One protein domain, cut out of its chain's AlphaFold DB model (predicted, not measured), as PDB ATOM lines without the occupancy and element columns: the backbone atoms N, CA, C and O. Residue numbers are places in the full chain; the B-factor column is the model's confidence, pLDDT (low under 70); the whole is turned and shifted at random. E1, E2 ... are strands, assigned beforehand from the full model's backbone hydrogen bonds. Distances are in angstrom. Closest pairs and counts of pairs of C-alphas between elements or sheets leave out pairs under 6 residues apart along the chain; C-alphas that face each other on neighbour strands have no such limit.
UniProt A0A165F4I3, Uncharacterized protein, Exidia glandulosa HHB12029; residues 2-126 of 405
ATOM      1  N   LEU A   2     140.710 232.084 159.391       52.41
ATOM      2  CA  LEU A   2     140.191 230.912 158.649       52.41
ATOM      3  C   LEU A   2     138.791 231.268 158.118       52.41
ATOM      4  O   LEU A   2     138.032 231.979 158.784       52.41
ATOM      5  N   ASP A   3     138.500 230.877 156.882       48.66
ATOM      6  CA  ASP A   3     137.289 231.256 156.143       48.66
ATOM      7  C   ASP A   3     136.140 230.250 156.315       48.66
ATOM      8  O   ASP A   3     134.976 230.622 156.140       48.66
ATOM      9  N   LYS A   4     136.460 229.017 156.722       57.62
ATOM     10  CA  LYS A   4     135.540 227.891 156.918       57.62
ATOM     11  C   LYS A   4     135.351 227.548 158.400       57.62
ATOM     12  O   LYS A   4     136.057 228.046 159.275       57.62
ATOM     13  N   SER A   5     134.352 226.706 158.682       59.84
ATOM     14  CA  SER A   5     134.121 226.149 160.019       59.84
ATOM     15  C   SER A   5     135.386 225.466 160.531       59.84
ATOM     16  O   SER A   5     135.977 224.651 159.824       59.84
ATOM     17  N   PHE A   6     135.784 225.800 161.754       59.47
ATOM     18  CA  PHE A   6     136.897 225.151 162.432       59.47
ATOM     19  C   PHE A   6     136.494 223.731 162.843       59.47
ATOM     20  O   PHE A   6     135.387 223.538 163.346       59.47
ATOM     21  N   PHE A   7     137.379 222.756 162.628       76.12
ATOM     22  CA  PHE A   7     137.135 221.357 163.003       76.12
ATOM     23  C   PHE A   7     137.898 220.957 164.256       76.12
ATOM     24  O   PHE A   7     137.348 220.243 165.084       76.12
ATOM     25  N   GLU A   8     139.137 221.424 164.401       88.56
ATOM     26  CA  GLU A   8     140.010 220.989 165.485       88.56
ATOM     27  C   GLU A   8     140.954 222.111 165.930       88.56
ATOM     28  O   GLU A   8     141.356 222.970 165.138       88.56
ATOM     29  N   LEU A   9     141.337 222.085 167.209       92.19
ATOM     30  CA  LEU A   9     142.302 222.998 167.811       92.19
ATOM     31  C   LEU A   9     143.318 222.222 168.651       92.19
ATOM     32  O   LEU A   9     142.965 221.321 169.408       92.19
ATOM     33  N   THR A  10     144.588 222.604 168.568       93.88
ATOM     34  CA  THR A  10     145.636 222.076 169.448       93.88
ATOM     35  C   THR A  10     146.601 223.180 169.862       93.88
ATOM     36  O   THR A  10     146.765 224.174 169.156       93.88
ATOM     37  N   VAL A  11     147.233 223.037 171.024       94.00
ATOM     38  CA  VAL A  11     148.101 224.068 171.605       94.00
ATOM     39  C   VAL A  11     149.526 223.543 171.721       94.00
ATOM     40  O   VAL A  11     149.766 222.486 172.300       94.00
ATOM     41  N   ASP A  12     150.484 224.315 171.217       94.94
ATOM     42  CA  ASP A  12     151.905 224.154 171.499       94.94
ATOM     43  C   ASP A  12     152.299 225.096 172.642       94.94
ATOM     44  O   ASP A  12     152.681 226.256 172.448       94.94
ATOM     45  N   HIS A  13     152.226 224.570 173.862       89.00
ATOM     46  CA  HIS A  13     152.624 225.306 175.059       89.00
ATOM     47  C   HIS A  13     154.114 225.674 175.071       89.00
ATOM     48  O   HIS A  13     154.473 226.680 175.677       89.00
ATOM     49  N   ALA A  14     154.983 224.893 174.417       91.69
ATOM     50  CA  ALA A  14     156.422 225.145 174.428       91.69
ATOM     51  C   ALA A  14     156.784 226.380 173.595       91.69
ATOM     52  O   ALA A  14     157.682 227.133 173.971       91.69
ATOM     53  N   ARG A  15     156.069 226.602 172.487       93.38
ATOM     54  CA  ARG A  15     156.258 227.771 171.609       93.38
ATOM     55  C   ARG A  15     155.265 228.899 171.871       93.38
ATOM     56  O   ARG A  15     155.390 229.956 171.265       93.38
ATOM     57  N   GLY A  16     154.288 228.691 172.755       93.88
ATOM     58  CA  GLY A  16     153.234 229.670 173.012       93.88
ATOM     59  C   GLY A  16     152.386 229.932 171.769       93.88
ATOM     60  O   GLY A  16     152.021 231.075 171.506       93.88
ATOM     61  N   THR A  17     152.104 228.891 170.985       94.94
ATOM     62  CA  THR A  17     151.271 228.987 169.781       94.94
ATOM     63  C   THR A  17     150.105 228.018 169.868       94.94
ATOM     64  O   THR A  17     150.184 226.996 170.546       94.94
ATOM     65  N   PHE A  18     149.007 228.327 169.194       95.69
ATOM     66  CA  PHE A  18     147.916 227.381 168.994       95.69
ATOM     67  C   PHE A  18     147.642 227.219 167.508       95.69
ATOM     68  O   PHE A  18     147.828 228.155 166.737       95.69
ATOM     69  N   PHE A  19     147.224 226.023 167.120       96.50
ATOM     70  CA  PHE A  19     146.910 225.626 165.757       96.50
ATOM     71  C   PHE A  19     145.421 225.340 165.669       96.50
ATOM     72  O   PHE A  19     144.860 224.690 166.550       96.50
ATOM     73  N   VAL A  20     144.795 225.792 164.592       94.38
ATOM     74  CA  VAL A  20     143.388 225.541 164.304       94.38
ATOM     75  C   VAL A  20     143.267 225.077 162.863       94.38
ATOM     76  O   VAL A  20     143.922 225.642 161.986       94.38
ATOM     77  N   SER A  21     142.465 224.046 162.618       92.56
ATOM     78  CA  SER A  21     142.243 223.509 161.278       92.56
ATOM     79  C   SER A  21     140.845 223.810 160.760       92.56
ATOM     80  O   SER A  21     139.861 223.793 161.504       92.56
ATOM     81  N   ASP A  22     140.766 224.059 159.456       87.88
ATOM     82  CA  ASP A  22     139.553 223.860 158.672       87.88
ATOM     83  C   ASP A  22     139.698 222.593 157.790       87.88
ATOM     84  O   ASP A  22     140.549 221.743 158.058       87.88
ATOM     85  N   ARG A  23     138.856 222.422 156.758       82.00
ATOM     86  CA  ARG A  23     138.935 221.249 155.857       82.00
ATOM     87  C   ARG A  23     140.217 221.199 155.025       82.00
ATOM     88  O   ARG A  23     140.627 220.113 154.612       82.00
ATOM     89  N   ASP A  24     140.815 222.351 154.758       87.25
ATOM     90  CA  ASP A  24     141.860 222.528 153.757       87.25
ATOM     91  C   ASP A  24     143.191 222.908 154.406       87.25
ATOM     92  O   ASP A  24     144.237 222.368 154.043       87.25
ATOM     93  N   ARG A  25     143.168 223.788 155.407       92.12
ATOM     94  CA  ARG A  25     144.357 224.415 155.979       92.12
ATOM     95  C   ARG A  25     144.400 224.307 157.493       92.12
ATOM     96  O   ARG A  25     143.380 224.246 158.177       92.12
ATOM     97  N   ILE A  26     145.617 224.354 158.022       95.31
ATOM     98  CA  ILE A  26     145.868 224.616 159.442       95.31
ATOM     99  C   ILE A  26     146.502 225.997 159.544       95.31
ATOM    100  O   ILE A  26     147.480 226.275 158.850       95.31
ATOM    101  N   LYS A  27     145.978 226.843 160.426       94.31
ATOM    102  CA  LYS A  27     146.592 228.125 160.781       94.31
ATOM    103  C   LYS A  27     147.044 228.113 162.219       94.31
ATOM    104  O   LYS A  27     146.362 227.552 163.074       94.31
ATOM    105  N   SER A  28     148.177 228.749 162.483       95.81
ATOM    106  CA  SER A  28     148.645 228.954 163.843       95.81
ATOM    107  C   SER A  28     148.689 230.418 164.230       95.81
ATOM    108  O   SER A  28     148.859 231.303 163.392       95.81
ATOM    109  N   TYR A  29     148.559 230.657 165.527       95.00
ATOM    110  CA  TYR A  29     148.511 231.980 166.120       95.00
ATOM    111  C   TYR A  29     149.355 232.021 167.392       95.00
ATOM    112  O   TYR A  29     149.448 231.031 168.122       95.00
ATOM    113  N   SER A  30     149.962 233.174 167.668       93.94
ATOM    114  CA  SER A  30     150.694 233.421 168.912       93.94
ATOM    115  C   SER A  30     149.732 233.665 170.073       93.94
ATOM    116  O   SER A  30     148.779 234.432 169.952       93.94
ATOM    117  N   LEU A  31     150.011 233.051 171.223       88.88
ATOM    118  CA  LEU A  31     149.286 233.287 172.476       88.88
ATOM    119  C   LEU A  31     149.752 234.556 173.201       88.88
ATOM    120  O   LEU A  31     149.040 235.062 174.062       88.88
ATOM    121  N   SER A  32     150.954 235.054 172.896       88.38
ATOM    122  CA  SER A  32     151.567 236.189 173.603       88.38
ATOM    123  C   SER A  32     151.658 237.463 172.774       88.38
ATOM    124  O   SER A  32     151.996 238.518 173.307       88.38
ATOM    125  N   SER A  33     151.451 237.361 171.464       88.06
ATOM    126  CA  SER A  33     151.689 238.453 170.527       88.06
ATOM    127  C   SER A  33     150.430 238.747 169.742       88.06
ATOM    128  O   SER A  33     149.768 237.836 169.244       88.06
ATOM    129  N   THR A  34     150.144 240.032 169.604       85.81
ATOM    130  CA  THR A  34     149.009 240.539 168.851       85.81
ATOM    131  C   THR A  34     149.475 241.418 167.698       85.81
ATOM    132  O   THR A  34     150.575 241.977 167.712       85.81
ATOM    133  N   VAL A  35     148.625 241.537 166.685       82.94
ATOM    134  CA  VAL A  35     148.749 242.499 165.590       82.94
ATOM    135  C   VAL A  35     147.526 243.395 165.564       82.94
ATOM    136  O   VAL A  35     146.454 243.040 166.057       82.94
ATOM    137  N   LYS A  36     147.676 244.587 164.988       76.12
ATOM    138  CA  LYS A  36     146.531 245.471 164.779       76.12
ATOM    139  C   LYS A  36     145.578 244.835 163.776       76.12
ATOM    140  O   LYS A  36     146.013 244.352 162.731       76.12
ATOM    141  N   ASN A  37     144.291 244.882 164.086       67.94
ATOM    142  CA  ASN A  37     143.267 244.469 163.150       67.94
ATOM    143  C   ASN A  37     143.248 245.427 161.949       67.94
ATOM    144  O   ASN A  37     143.271 246.649 162.117       67.94
ATOM    145  N   HIS A  38     143.228 244.866 160.743       61.41
ATOM    146  CA  HIS A  38     143.145 245.621 159.491       61.41
ATOM    147  C   HIS A  38     141.712 245.651 158.921       61.41
ATOM    148  O   HIS A  38     141.478 246.257 157.873       61.41
ATOM    149  N   SER A  39     140.745 245.045 159.620       62.69
ATOM    150  CA  SER A  39     139.343 244.996 159.220       62.69
ATOM    151  C   SER A  39     138.655 246.356 159.344       62.69
ATOM    152  O   SER A  39     138.848 247.111 160.299       62.69
ATOM    153  N   ARG A  40     137.766 246.658 158.391       54.75
ATOM    154  CA  ARG A  40     136.962 247.896 158.389       54.75
ATOM    155  C   ARG A  40     135.951 247.975 159.537       54.75
ATOM    156  O   ARG A  40     135.458 249.067 159.812       54.75
ATOM    157  N   PHE A  41     135.622 246.847 160.167       54.84
ATOM    158  CA  PHE A  41     134.524 246.740 161.133       54.84
ATOM    159  C   PHE A  41     134.982 246.527 162.579       54.84
ATOM    160  O   PHE A  41     134.156 246.594 163.485       54.84
ATOM    161  N   ASN A  42     136.278 246.299 162.814       56.62
ATOM    162  CA  ASN A  42     136.812 246.030 164.144       56.62
ATOM    163  C   ASN A  42     138.205 246.656 164.304       56.62
ATOM    164  O   ASN A  42     139.134 246.319 163.580       56.62
ATOM    165  N   THR A  43     138.359 247.577 165.257       56.19
ATOM    166  CA  THR A  43     139.599 248.345 165.485       56.19
ATOM    167  C   THR A  43     140.442 247.804 166.649       56.19
ATOM    168  O   THR A  43     141.133 248.571 167.320       56.19
ATOM    169  N   GLY A  44     140.340 246.504 166.939       73.88
ATOM    170  CA  GLY A  44     141.039 245.845 168.048       73.88
ATOM    171  C   GLY A  44     142.435 245.310 167.713       73.88
ATOM    172  O   GLY A  44     142.965 245.493 166.617       73.88
ATOM    173  N   GLU A  45     143.026 244.626 168.686       80.50
ATOM    174  CA  GLU A  45     144.189 243.758 168.497       80.50
ATOM    175  C   GLU A  45     143.714 242.313 168.288       80.50
ATOM    176  O   GLU A  45     142.791 241.862 168.967       80.50
ATOM    177  N   GLU A  46     144.334 241.589 167.360       83.50
ATOM    178  CA  GLU A  46     144.068 240.169 167.098       83.50
ATOM    179  C   GLU A  46     145.326 239.329 167.355       83.50
ATOM    180  O   GLU A  46     146.435 239.858 167.249       83.50
ATOM    181  N   PRO A  47     145.201 238.027 167.682       88.38
ATOM    182  CA  PRO A  47     146.354 237.135 167.789       88.38
ATOM    183  C   PRO A  47     147.203 237.158 166.511       88.38
ATOM    184  O   PRO A  47     146.666 237.033 165.411       88.38
ATOM    185  N   LEU A  48     148.527 237.289 166.647       91.38
ATOM    186  CA  LEU A  48     149.456 237.297 165.511       91.38
ATOM    187  C   LEU A  48     149.392 235.942 164.780       91.38
ATOM    188  O   LEU A  48     149.742 234.934 165.404       91.38
ATOM    189  N   PRO A  49     148.992 235.882 163.494       92.81
ATOM    190  CA  PRO A  49     149.107 234.660 162.704       92.81
ATOM    191  C   PRO A  49     150.584 234.330 162.468       92.81
ATOM    192  O   PRO A  49     151.385 235.209 162.152       92.81
ATOM    193  N   VAL A  50     150.955 233.059 162.636       95.69
ATOM    194  CA  VAL A  50     152.359 232.620 162.583       95.69
ATOM    195  C   VAL A  50     152.610 231.712 161.388       95.69
ATOM    196  O   VAL A  50     153.479 232.037 160.588       95.69
ATOM    197  N   HIS A  51     151.852 230.628 161.222       96.94
ATOM    198  CA  HIS A  51     152.037 229.659 160.137       96.94
ATOM    199  C   HIS A  51     150.722 229.367 159.407       96.94
ATOM    200  O   HIS A  51     149.654 229.376 160.022       96.94
ATOM    201  N   THR A  52     150.829 228.987 158.130       97.12
ATOM    202  CA  THR A  52     149.748 228.364 157.351       97.12
ATOM    203  C   THR A  52     150.252 227.062 156.726       97.12
ATOM    204  O   THR A  52     151.331 227.027 156.127       97.12
ATOM    205  N   LEU A  53     149.486 225.980 156.880       97.19
ATOM    206  CA  LEU A  53     149.827 224.626 156.434       97.19
ATOM    207  C   LEU A  53     148.768 224.098 155.469       97.19
ATOM    208  O   LEU A  53     147.578 224.192 155.769       97.19
ATOM    209  N   ASP A  54     149.210 223.495 154.366       95.00
ATOM    210  CA  ASP A  54     148.339 222.771 153.438       95.00
ATOM    211  C   ASP A  54     148.088 221.374 153.999       95.00
ATOM    212  O   ASP A  54     148.967 220.507 153.985       95.00
ATOM    213  N   SER A  55     146.888 221.167 154.531       92.25
ATOM    214  CA  SER A  55     146.569 219.959 155.268       92.25
ATOM    215  C   SER A  55     145.613 219.037 154.532       92.25
ATOM    216  O   SER A  55     145.866 217.834 154.526       92.25
ATOM    217  N   ARG A  56     144.520 219.557 153.957       88.81
ATOM    218  CA  ARG A  56     143.463 218.781 153.271       88.81
ATOM    219  C   ARG A  56     143.014 217.549 154.075       88.81
ATOM    220  O   ARG A  56     142.901 216.435 153.559       88.81
ATOM    221  N   ARG A  57     142.837 217.748 155.384       89.81
ATOM    222  CA  ARG A  57     142.530 216.732 156.405       89.81
ATOM    223  C   ARG A  57     141.565 217.330 157.417       89.81
ATOM    224  O   ARG A  57     141.543 218.542 157.585       89.81
ATOM    225  N   SER A  58     140.794 216.477 158.079       85.94
ATOM    226  CA  SER A  58     139.731 216.906 158.992       85.94
ATOM    227  C   SER A  58     139.669 216.115 160.295       85.94
ATOM    228  O   SER A  58     138.701 216.269 161.029       85.94
ATOM    229  N   GLY A  59     140.615 215.208 160.553       89.62
ATOM    230  CA  GLY A  59     140.656 214.451 161.802       89.62
ATOM    231  C   GLY A  59     141.355 215.226 162.925       89.62
ATOM    232  O   GLY A  59     141.732 216.381 162.746       89.62
ATOM    233  N   PRO A  60     141.575 214.610 164.092       92.62
ATOM    234  CA  PRO A  60     142.197 215.292 165.214       92.62
ATOM    235  C   PRO A  60     143.670 215.646 164.962       92.62
ATOM    236  O   PRO A  60     144.362 215.035 164.127       92.62
ATOM    237  N   MET A  61     144.145 216.636 165.722       95.38
ATOM    238  CA  MET A  61     145.497 217.196 165.670       95.38
ATOM    239  C   MET A  61     146.242 216.983 166.986       95.38
ATOM    240  O   MET A  61     145.643 216.883 168.054       95.38
ATOM    241  N   ALA A  62     147.570 216.904 166.921       94.88
ATOM    242  CA  ALA A  62     148.417 216.810 168.102       94.88
ATOM    243  C   ALA A  62     149.795 217.410 167.835       94.88
ATOM    244  O   ALA A  62     150.403 217.157 166.795       94.88
ATOM    245  N   VAL A  63     150.315 218.152 168.810       95.25
ATOM    246  CA  VAL A  63     151.712 218.588 168.833       95.25
ATOM    247  C   VAL A  63     152.490 217.680 169.777       95.25
ATOM    248  O   VAL A  63     152.147 217.559 170.952       95.25
ATOM    249  N   ILE A  64     153.550 217.043 169.278       93.69
ATOM    250  CA  ILE A  64     154.466 216.233 170.090       93.69
ATOM    251  C   ILE A  64     155.892 216.706 169.821       93.69
ATOM    252  O   ILE A  64     156.451 216.500 168.742       93.69
ATOM    253  N   GLY A  65     156.492 217.349 170.823       92.31
ATOM    254  CA  GLY A  65     157.826 217.938 170.711       92.31
ATOM    255  C   GLY A  65     157.860 219.086 169.699       92.31
ATOM    256  O   GLY A  65     157.280 220.144 169.924       92.31
ATOM    257  N   SER A  66     158.581 218.897 168.595       94.62
ATOM    258  CA  SER A  66     158.699 219.870 167.500       94.62
ATOM    259  C   SER A  66     157.863 219.508 166.276       94.62
ATOM    260  O   SER A  66     158.092 220.069 165.210       94.62
ATOM    261  N   ARG A  67     156.939 218.548 166.390       96.25
ATOM    262  CA  ARG A  67     156.145 218.066 165.261       96.25
ATOM    263  C   ARG A  67     154.660 218.262 165.502       96.25
ATOM    264  O   ARG A  67     154.154 217.895 166.561       96.25
ATOM    265  N   LEU A  68     153.980 218.780 164.487       97.25
ATOM    266  CA  LEU A  68     152.529 218.777 164.392       97.25
ATOM    267  C   LEU A  68     152.091 217.561 163.578       97.25
ATOM    268  O   LEU A  68     152.630 217.304 162.502       97.25
ATOM    269  N   PHE A  69     151.092 216.848 164.081       96.56
ATOM    270  CA  PHE A  69     150.441 215.735 163.412       96.56
ATOM    271  C   PHE A  69     148.974 216.085 163.176       96.56
ATOM    272  O   PHE A  69     148.298 216.539 164.099       96.56
ATOM    273  N   HIS A  70     148.471 215.834 161.971       95.38
ATOM    274  CA  HIS A  70     147.052 215.984 161.645       95.38
ATOM    275  C   HIS A  70     146.585 214.752 160.882       95.38
ATOM    276  O   HIS A  70     147.215 214.330 159.907       95.38
ATOM    277  N   THR A  71     145.508 214.135 161.354       92.38
ATOM    278  CA  THR A  71     145.015 212.880 160.786       92.38
ATOM    279  C   THR A  71     144.051 213.116 159.625       92.38
ATOM    280  O   THR A  71     143.172 213.973 159.663       92.38
ATOM    281  N   GLY A  72     144.225 212.339 158.561       88.56
ATOM    282  CA  GLY A  72     143.237 212.135 157.508       88.56
ATOM    283  C   GLY A  72     142.591 210.755 157.625       88.56
ATOM    284  O   GLY A  72     142.859 209.992 158.549       88.56
ATOM    285  N   SER A  73     141.777 210.386 156.635       82.62
ATOM    286  CA  SER A  73     141.062 209.098 156.613       82.62
ATOM    287  C   SER A  73     141.964 207.862 156.468       82.62
ATOM    288  O   SER A  73     141.541 206.735 156.733       82.62
ATOM    289  N   SER A  74     143.194 208.040 155.983       84.12
ATOM    290  CA  SER A  74     144.127 206.933 155.714       84.12
ATOM    291  C   SER A  74     145.598 207.263 155.963       84.12
ATOM    292  O   SER A  74     146.442 206.362 155.948       84.12
ATOM    293  N   ASN A  75     145.922 208.534 156.204       91.06
ATOM    294  CA  ASN A  75     147.278 208.994 156.454       91.06
ATOM    295  C   ASN A  75     147.309 210.029 157.583       91.06
ATOM    296  O   ASN A  75     146.278 210.553 157.997       91.06
ATOM    297  N   ILE A  76     148.506 210.318 158.076       94.50
ATOM    298  CA  ILE A  76     148.777 211.383 159.039       94.50
ATOM    299  C   ILE A  76     149.798 212.307 158.387       94.50
ATOM    300  O   ILE A  76     150.878 211.849 158.004       94.50
ATOM    301  N   GLY A  77     149.443 213.579 158.228       96.19
ATOM    302  CA  GLY A  77     150.381 214.618 157.816       96.19
ATOM    303  C   GLY A  77     151.257 215.019 158.997       96.19
ATOM    304  O   GLY A  77     150.768 215.097 160.126       96.19
ATOM    305  N   VAL A  78     152.545 215.237 158.740       97.62
ATOM    306  CA  VAL A  78     153.528 215.627 159.751       97.62
ATOM    307  C   VAL A  78     154.260 216.880 159.298       97.62
ATOM    308  O   VAL A  78     154.825 216.914 158.202       97.62
ATOM    309  N   TRP A  79     154.304 217.879 160.173       98.12
ATOM    310  CA  TRP A  79     155.058 219.109 159.961       98.12
ATOM    311  C   TRP A  79     156.085 219.307 161.068       98.12
ATOM    312  O   TRP A  79     155.732 219.287 162.246       98.12
ATOM    313  N   ASP A  80     157.345 219.524 160.693       97.56
ATOM    314  CA  ASP A  80     158.387 219.958 161.618       97.56
ATOM    315  C   ASP A  80     158.213 221.463 161.883       97.56
ATOM    316  O   ASP A  80     158.457 222.296 161.016       97.56
ATOM    317  N   ILE A  81     157.738 221.812 163.079       97.50
ATOM    318  CA  ILE A  81     157.290 223.167 163.432       97.50
ATOM    319  C   ILE A  81     158.446 224.170 163.370       97.50
ATOM    320  O   ILE A  81     158.286 225.276 162.864       97.50
ATOM    321  N   ASP A  82     159.630 223.770 163.833       95.88
ATOM    322  CA  ASP A  82     160.806 224.648 163.912       95.88
ATOM    323  C   ASP A  82     161.366 225.059 162.542       95.88
ATOM    324  O   ASP A  82     162.198 225.964 162.464       95.88
ATOM    325  N   THR A  83     160.942 224.394 161.465       96.75
ATOM    326  CA  THR A  83     161.377 224.695 160.095       96.75
ATOM    327  C   THR A  83     160.303 225.399 159.277       96.75
ATOM    328  O   THR A  83     160.557 225.733 158.119       96.75
ATOM    329  N   LEU A  84     159.113 225.620 159.845       97.56
ATOM    330  CA  LEU A  84     158.016 226.250 159.129       97.56
ATOM    331  C   LEU A  84     158.323 227.724 158.831       97.56
ATOM    332  O   LEU A  84     158.782 228.449 159.721       97.56
ATOM    333  N   PRO A  85     158.021 228.201 157.611       97.62
ATOM    334  CA  PRO A  85     158.028 229.630 157.327       97.62
ATOM    335  C   PRO A  85     156.986 230.340 158.199       97.62
ATOM    336  O   PRO A  85     155.982 229.743 158.599       97.62
ATOM    337  N   THR A  86     157.225 231.616 158.494       96.50
ATOM    338  CA  THR A  86     156.278 232.447 159.239       96.50
ATOM    339  C   THR A  86     155.697 233.542 158.360       96.50
ATOM    340  O   THR A  86     156.332 233.960 157.395       96.50
ATOM    341  N   HIS A  87     154.534 234.065 158.742       94.75
ATOM    342  CA  HIS A  87     153.929 235.254 158.133       94.75
ATOM    343  C   HIS A  87     154.682 236.570 158.460       94.75
ATOM    344  O   HIS A  87     154.158 237.668 158.261       94.75
ATOM    345  N   GLY A  88     155.896 236.476 159.009       92.94
ATOM    346  CA  GLY A  88     156.686 237.621 159.441       92.94
ATOM    347  C   GLY A  88     156.126 238.336 160.683       92.94
ATOM    348  O   GLY A  88     155.150 237.896 161.292       92.94
ATOM    349  N   PRO A  89     156.755 239.449 161.103       90.69
ATOM    350  CA  PRO A  89     156.373 240.187 162.313       90.69
ATOM    351  C   PRO A  89     154.993 240.853 162.250       90.69
ATOM    352  O   PRO A  89     154.402 241.120 163.294       90.69
ATOM    353  N   GLU A  90     154.504 241.151 161.044       88.06
ATOM    354  CA  GLU A  90     153.192 241.775 160.823       88.06
ATOM    355  C   GLU A  90     152.088 240.745 160.551       88.06
ATOM    356  O   GLU A  90     150.913 241.107 160.539       88.06
ATOM    357  N   GLY A  91     152.442 239.467 160.367       89.25
ATOM    358  CA  GLY A  91     151.468 238.407 160.124       89.25
ATOM    359  C   GLY A  91     150.854 238.424 158.719       89.25
ATOM    360  O   GLY A  91     149.725 237.970 158.558       89.25
ATOM    361  N   MET A  92     151.574 238.947 157.719       89.31
ATOM    362  CA  MET A  92     151.053 239.190 156.365       89.31
ATOM    363  C   MET A  92     151.835 238.502 155.239       89.31
ATOM    364  O   MET A  92     151.351 238.478 154.109       89.31
ATOM    365  N   ASP A  93     153.028 237.955 155.501       93.94
ATOM    366  CA  ASP A  93     153.829 237.326 154.443       93.94
ATOM    367  C   ASP A  93     153.125 236.072 153.905       93.94
ATOM    368  O   ASP A  93     152.615 235.270 154.680       93.94
ATOM    369  N   ILE A  94     153.112 235.864 152.587       95.00
ATOM    370  CA  ILE A  94     152.500 234.668 151.987       95.00
ATOM    371  C   ILE A  94     153.377 233.433 152.232       95.00
ATOM    372  O   ILE A  94     154.589 233.452 152.008       95.00
ATOM    373  N   ILE A  95     152.745 232.341 152.664       96.75
ATOM    374  CA  ILE A  95     153.364 231.031 152.872       96.75
ATOM    375  C   ILE A  95     152.894 230.061 151.781       96.75
ATOM    376  O   ILE A  95     151.722 229.696 151.715       96.75
ATOM    377  N   GLY A  96     153.833 229.566 150.976       94.62
ATOM    378  CA  GLY A  96     153.506 228.754 149.804       94.62
ATOM    379  C   GLY A  96     153.128 229.639 148.618       94.62
ATOM    380  O   GLY A  96     153.745 230.685 148.416       94.62
ATOM    381  N   ASP A  97     152.139 229.209 147.844       94.19
ATOM    382  CA  ASP A  97     151.625 229.957 146.703       94.19
ATOM    383  C   ASP A  97     150.534 230.947 147.144       94.19
ATOM    384  O   ASP A  97     149.788 230.701 148.095       94.19
ATOM    385  N   GLU A  98     150.446 232.076 146.437       93.12
ATOM    386  CA  GLU A  98     149.389 233.071 146.626       93.12
ATOM    387  C   GLU A  98     148.099 232.594 145.946       93.12
ATOM    388  O   GLU A  98     148.052 232.392 144.731       93.12
ATOM    389  N   LEU A  99     147.060 232.401 146.751       89.81
ATOM    390  CA  LEU A  99     145.716 232.028 146.342       89.81
ATOM    391  C   LEU A  99     144.897 233.258 145.951       89.81
ATOM    392  O   LEU A  99     145.131 234.374 146.413       89.81
ATOM    393  N   THR A 100     143.865 233.038 145.147       87.25
ATOM    394  CA  THR A 100     142.840 234.041 144.852       87.25
ATOM    395  C   THR A 100     141.629 233.897 145.777       87.25
ATOM    396  O   THR A 100     141.463 232.892 146.471       87.25
ATOM    397  N   ALA A 101     140.739 234.895 145.785       80.81
ATOM    398  CA  ALA A 101     139.467 234.799 146.506       80.81
ATOM    399  C   ALA A 101     138.596 233.630 146.005       80.81
ATOM    400  O   ALA A 101     137.918 232.989 146.808       80.81
ATOM    401  N   ASP A 102     138.673 233.317 144.707       81.12
ATOM    402  CA  ASP A 102     137.970 232.184 144.100       81.12
ATOM    403  C   ASP A 102     138.543 230.841 144.581       81.12
ATOM    404  O   ASP A 102     137.783 229.913 144.854       81.12
ATOM    405  N   ASP A 103     139.867 230.739 144.754       83.25
ATOM    406  CA  ASP A 103     140.519 229.512 145.246       83.25
ATOM    407  C   ASP A 103     140.128 229.175 146.695       83.25
ATOM    408  O   ASP A 103     140.138 228.009 147.094       83.25
ATOM    409  N   LEU A 104     139.772 230.188 147.492       78.62
ATOM    410  CA  LEU A 104     139.349 230.028 148.884       78.62
ATOM    411  C   LEU A 104     137.890 229.558 149.032       78.62
ATOM    412  O   LEU A 104     137.510 229.098 150.112       78.62
ATOM    413  N   ASP A 105     137.089 229.630 147.961       74.75
ATOM    414  CA  ASP A 105     135.667 229.254 147.947       74.75
ATOM    415  C   ASP A 105     134.887 229.889 149.116       74.75
ATOM    416  O   ASP A 105     134.255 229.217 149.938       74.75
ATOM    417  N   THR A 106     135.007 231.213 149.255       69.62
ATOM    418  CA  THR A 106     134.478 231.957 150.404       69.62
ATOM    419  C   THR A 106     133.549 233.096 149.997       69.62
ATOM    420  O   THR A 106     133.801 233.845 149.060       69.62
ATOM    421  N   TYR A 107     132.464 233.256 150.759       67.00
ATOM    422  CA  TYR A 107     131.535 234.387 150.647       67.00
ATOM    423  C   TYR A 107     131.983 235.617 151.457       67.00
ATOM    424  O   TYR A 107     131.288 236.637 151.466       67.00
ATOM    425  N   ARG A 108     133.103 235.527 152.190       65.75
ATOM    426  CA  ARG A 108     133.631 236.637 152.999       65.75
ATOM    427  C   ARG A 108     134.292 237.688 152.113       65.75
ATOM    428  O   ARG A 108     134.841 237.377 151.063       65.75
ATOM    429  N   SER A 109     134.261 238.946 152.552       60.94
ATOM    430  CA  SER A 109     134.912 240.026 151.811       60.94
ATOM    431  C   SER A 109     136.432 239.857 151.797       60.94
ATOM    432  O   SER A 109     137.017 239.523 152.826       60.94
ATOM    433  N   GLU A 110     137.065 240.182 150.667       61.44
ATOM    434  CA  GLU A 110     138.512 240.035 150.422       61.44
ATOM    435  C   GLU A 110     139.409 240.712 151.474       61.44
ATOM    436  O   GLU A 110     140.546 240.304 151.669       61.44
ATOM    437  N   TYR A 111     138.892 241.721 152.181       58.69
ATOM    438  CA  TYR A 111     139.649 242.517 153.151       58.69
ATOM    439  C   TYR A 111     140.028 241.775 154.445       58.69
ATOM    440  O   TYR A 111     140.870 242.281 155.179       58.69
ATOM    441  N   ASP A 112     139.443 240.601 154.719       66.00
ATOM    442  CA  ASP A 112     139.716 239.806 155.933       66.00
ATOM    443  C   ASP A 112     140.328 238.415 155.621       66.00
ATOM    444  O   ASP A 112     140.465 237.550 156.507       66.00
ATOM    445  N   LEU A 113     140.663 238.172 154.347       76.00
ATOM    446  CA  LEU A 113     141.185 236.896 153.865       76.00
ATOM    447  C   LEU A 113     142.708 236.841 153.938       76.00
ATOM    448  O   LEU A 113     143.413 237.838 153.834       76.00
ATOM    449  N   GLU A 114     143.201 235.628 154.137       84.38
ATOM    450  CA  GLU A 114     144.622 235.312 154.132       84.38
ATOM    451  C   GLU A 114     144.825 234.275 153.016       84.38
ATOM    452  O   GLU A 114     144.141 233.240 152.992       84.38
ATOM    453  N   PHE A 115     145.694 234.626 152.065       89.75
ATOM    454  CA  PHE A 115     145.794 234.028 150.729       89.75
ATOM    455  C   PHE A 115     146.921 232.996 150.593       89.75
ATOM    456  O   PHE A 115     147.286 232.632 149.486       89.75
ATOM    457  N   SER A 116     147.489 232.491 151.682       93.94
ATOM    458  CA  SER A 116     148.487 231.423 151.606       93.94
ATOM    459  C   SER A 116     147.845 230.082 151.274       93.94
ATOM    460  O   SER A 116     146.870 229.669 151.919       93.94
ATOM    461  N   SER A 117     148.460 229.354 150.338       93.88
ATOM    462  CA  SER A 117     148.202 227.925 150.136       93.88
ATOM    463  C   SER A 117     148.660 227.097 151.337       93.88
ATOM    464  O   SER A 117     148.034 226.098 151.681       93.88
ATOM    465  N   GLY A 118     149.724 227.542 152.007       96.19
ATOM    466  CA  GLY A 118     150.328 226.868 153.144       96.19
ATOM    467  C   GLY A 118     151.459 225.914 152.768       96.19
ATOM    468  O   GLY A 118     151.683 225.577 151.608       96.19
ATOM    469  N   THR A 119     152.204 225.489 153.790       97.81
ATOM    470  CA  THR A 119     153.312 224.530 153.654       97.81
ATOM    471  C   THR A 119     152.779 223.096 153.603       97.81
ATOM    472  O   THR A 119     152.051 222.683 154.511       97.81
ATOM    473  N   GLU A 120     153.164 222.322 152.584       97.25
ATOM    474  CA  GLU A 120     152.846 220.889 152.499       97.25
ATOM    475  C   GLU A 120     153.440 220.098 153.678       97.25
ATOM    476  O   GLU A 120     154.415 220.507 154.314       97.25
ATOM    477  N   ALA A 121     152.858 218.936 153.979       97.25
ATOM    478  CA  ALA A 121     153.398 218.046 155.001       97.25
ATOM    479  C   ALA A 121     154.830 217.609 154.645       97.25
ATOM    480  O   ALA A 121     155.080 217.058 153.575       97.25
ATOM    481  N   HIS A 122     155.767 217.776 155.582       97.62
ATOM    482  CA  HIS A 122     157.154 217.325 155.421       97.62
ATOM    483  C   HIS A 122     157.246 215.797 155.302       97.62
ATOM    484  O   HIS A 122     158.173 215.251 154.700       97.62
ATOM    485  N   ARG A 123     156.284 215.094 155.906       96.06
ATOM    486  CA  ARG A 123     156.159 213.642 155.850       96.06
ATOM    487  C   ARG A 123     154.695 213.238 155.937       96.06
ATOM    488  O   ARG A 123     153.919 213.835 156.677       96.06
ATOM    489  N   GLU A 124     154.351 212.151 155.255       95.38
ATOM    490  CA  GLU A 124     153.077 211.463 155.441       95.38
ATOM    491  C   GLU A 124     153.296 210.056 155.992       95.38
ATOM    492  O   GLU A 124     154.160 209.307 155.527       95.38
ATOM    493  N   ILE A 125     152.497 209.684 156.987       94.31
ATOM    494  CA  ILE A 125     152.499 208.348 157.580       94.31
ATOM    495  C   ILE A 125     151.228 207.637 157.135       94.31
ATOM    496  O   ILE A 125     150.126 208.092 157.430       94.31
ATOM    497  N   THR A 126     151.357 206.511 156.437       93.12
ATOM    498  CA  THR A 126     150.198 205.677 156.093       93.12
ATOM    499  C   THR A 126     149.736 204.893 157.314       93.12
ATOM    500  O   THR A 126     150.525 204.170 157.918       93.12
TER     501      THR A 126
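This is residues 2 to 126 of the 405 residues of an uncharacterized protein of Exidia glandulosa HHB12029 (UniProt A0A165F4I3). What shape is this? Two strongly twisted antiparallel sheets, E1 E2 E3 E4 and E5 E6 E7 E8, make a sandwich only partly face to face, while a long loop, residues 81 to 122, leaves E7, runs out past E4 and returns to E8. How is it made up? The 125 printed residues hold eight named strands, E1 to E8 in chain order, and no named helix; the class is all strand, with 51 residues in strands, under half. It is compact, with a radius of gyration of the C-alphas of 14.1 A and spans of 44 by 33 by 23 A.

Where is the first sheet? E1 is residues 8 to 12, from C-alpha 8 at (140.010, 220.989, 165.485), E2 17 to 21, E3 25 to 36, 22.9 A, and E4 45 to 54, 26.2 A. E3 bends by 106 degrees at residue 32 and E4 by 53 at residue 50. Where is the second? E5 is residues 61 to 64, E6 67 to 71, E7 75 to 80, 16.4 A, and E8 123 to 126, ending at C-alpha 126 (150.198, 205.677, 156.093).

How do neighbours pair? Each sheet is a meander, each strand the antiparallel neighbour of the one before: N 10 and O 19 of E1 and E2 are 2.9 A apart, N 28 and O 51 of E3 and E4 2.9 A, and N 76 and O 125 of E7 and E8 2.8 A, within hydrogen-bond range. How do the sheets meet? Their strands stand at 41 degrees; the closest C-alphas of E1 and E5 are those of Thr 10 and Ala 62, 6.1 A.

How large is it? The farthest C-alphas, of Thr 43 and Thr 126, are 45.0 A apart. Is it whole and confident? The printed part has no cut, and the link E7 to E8 is long; pLDDT is under 70 at residues 2 to 6, 37 to 43 and 106 to 112.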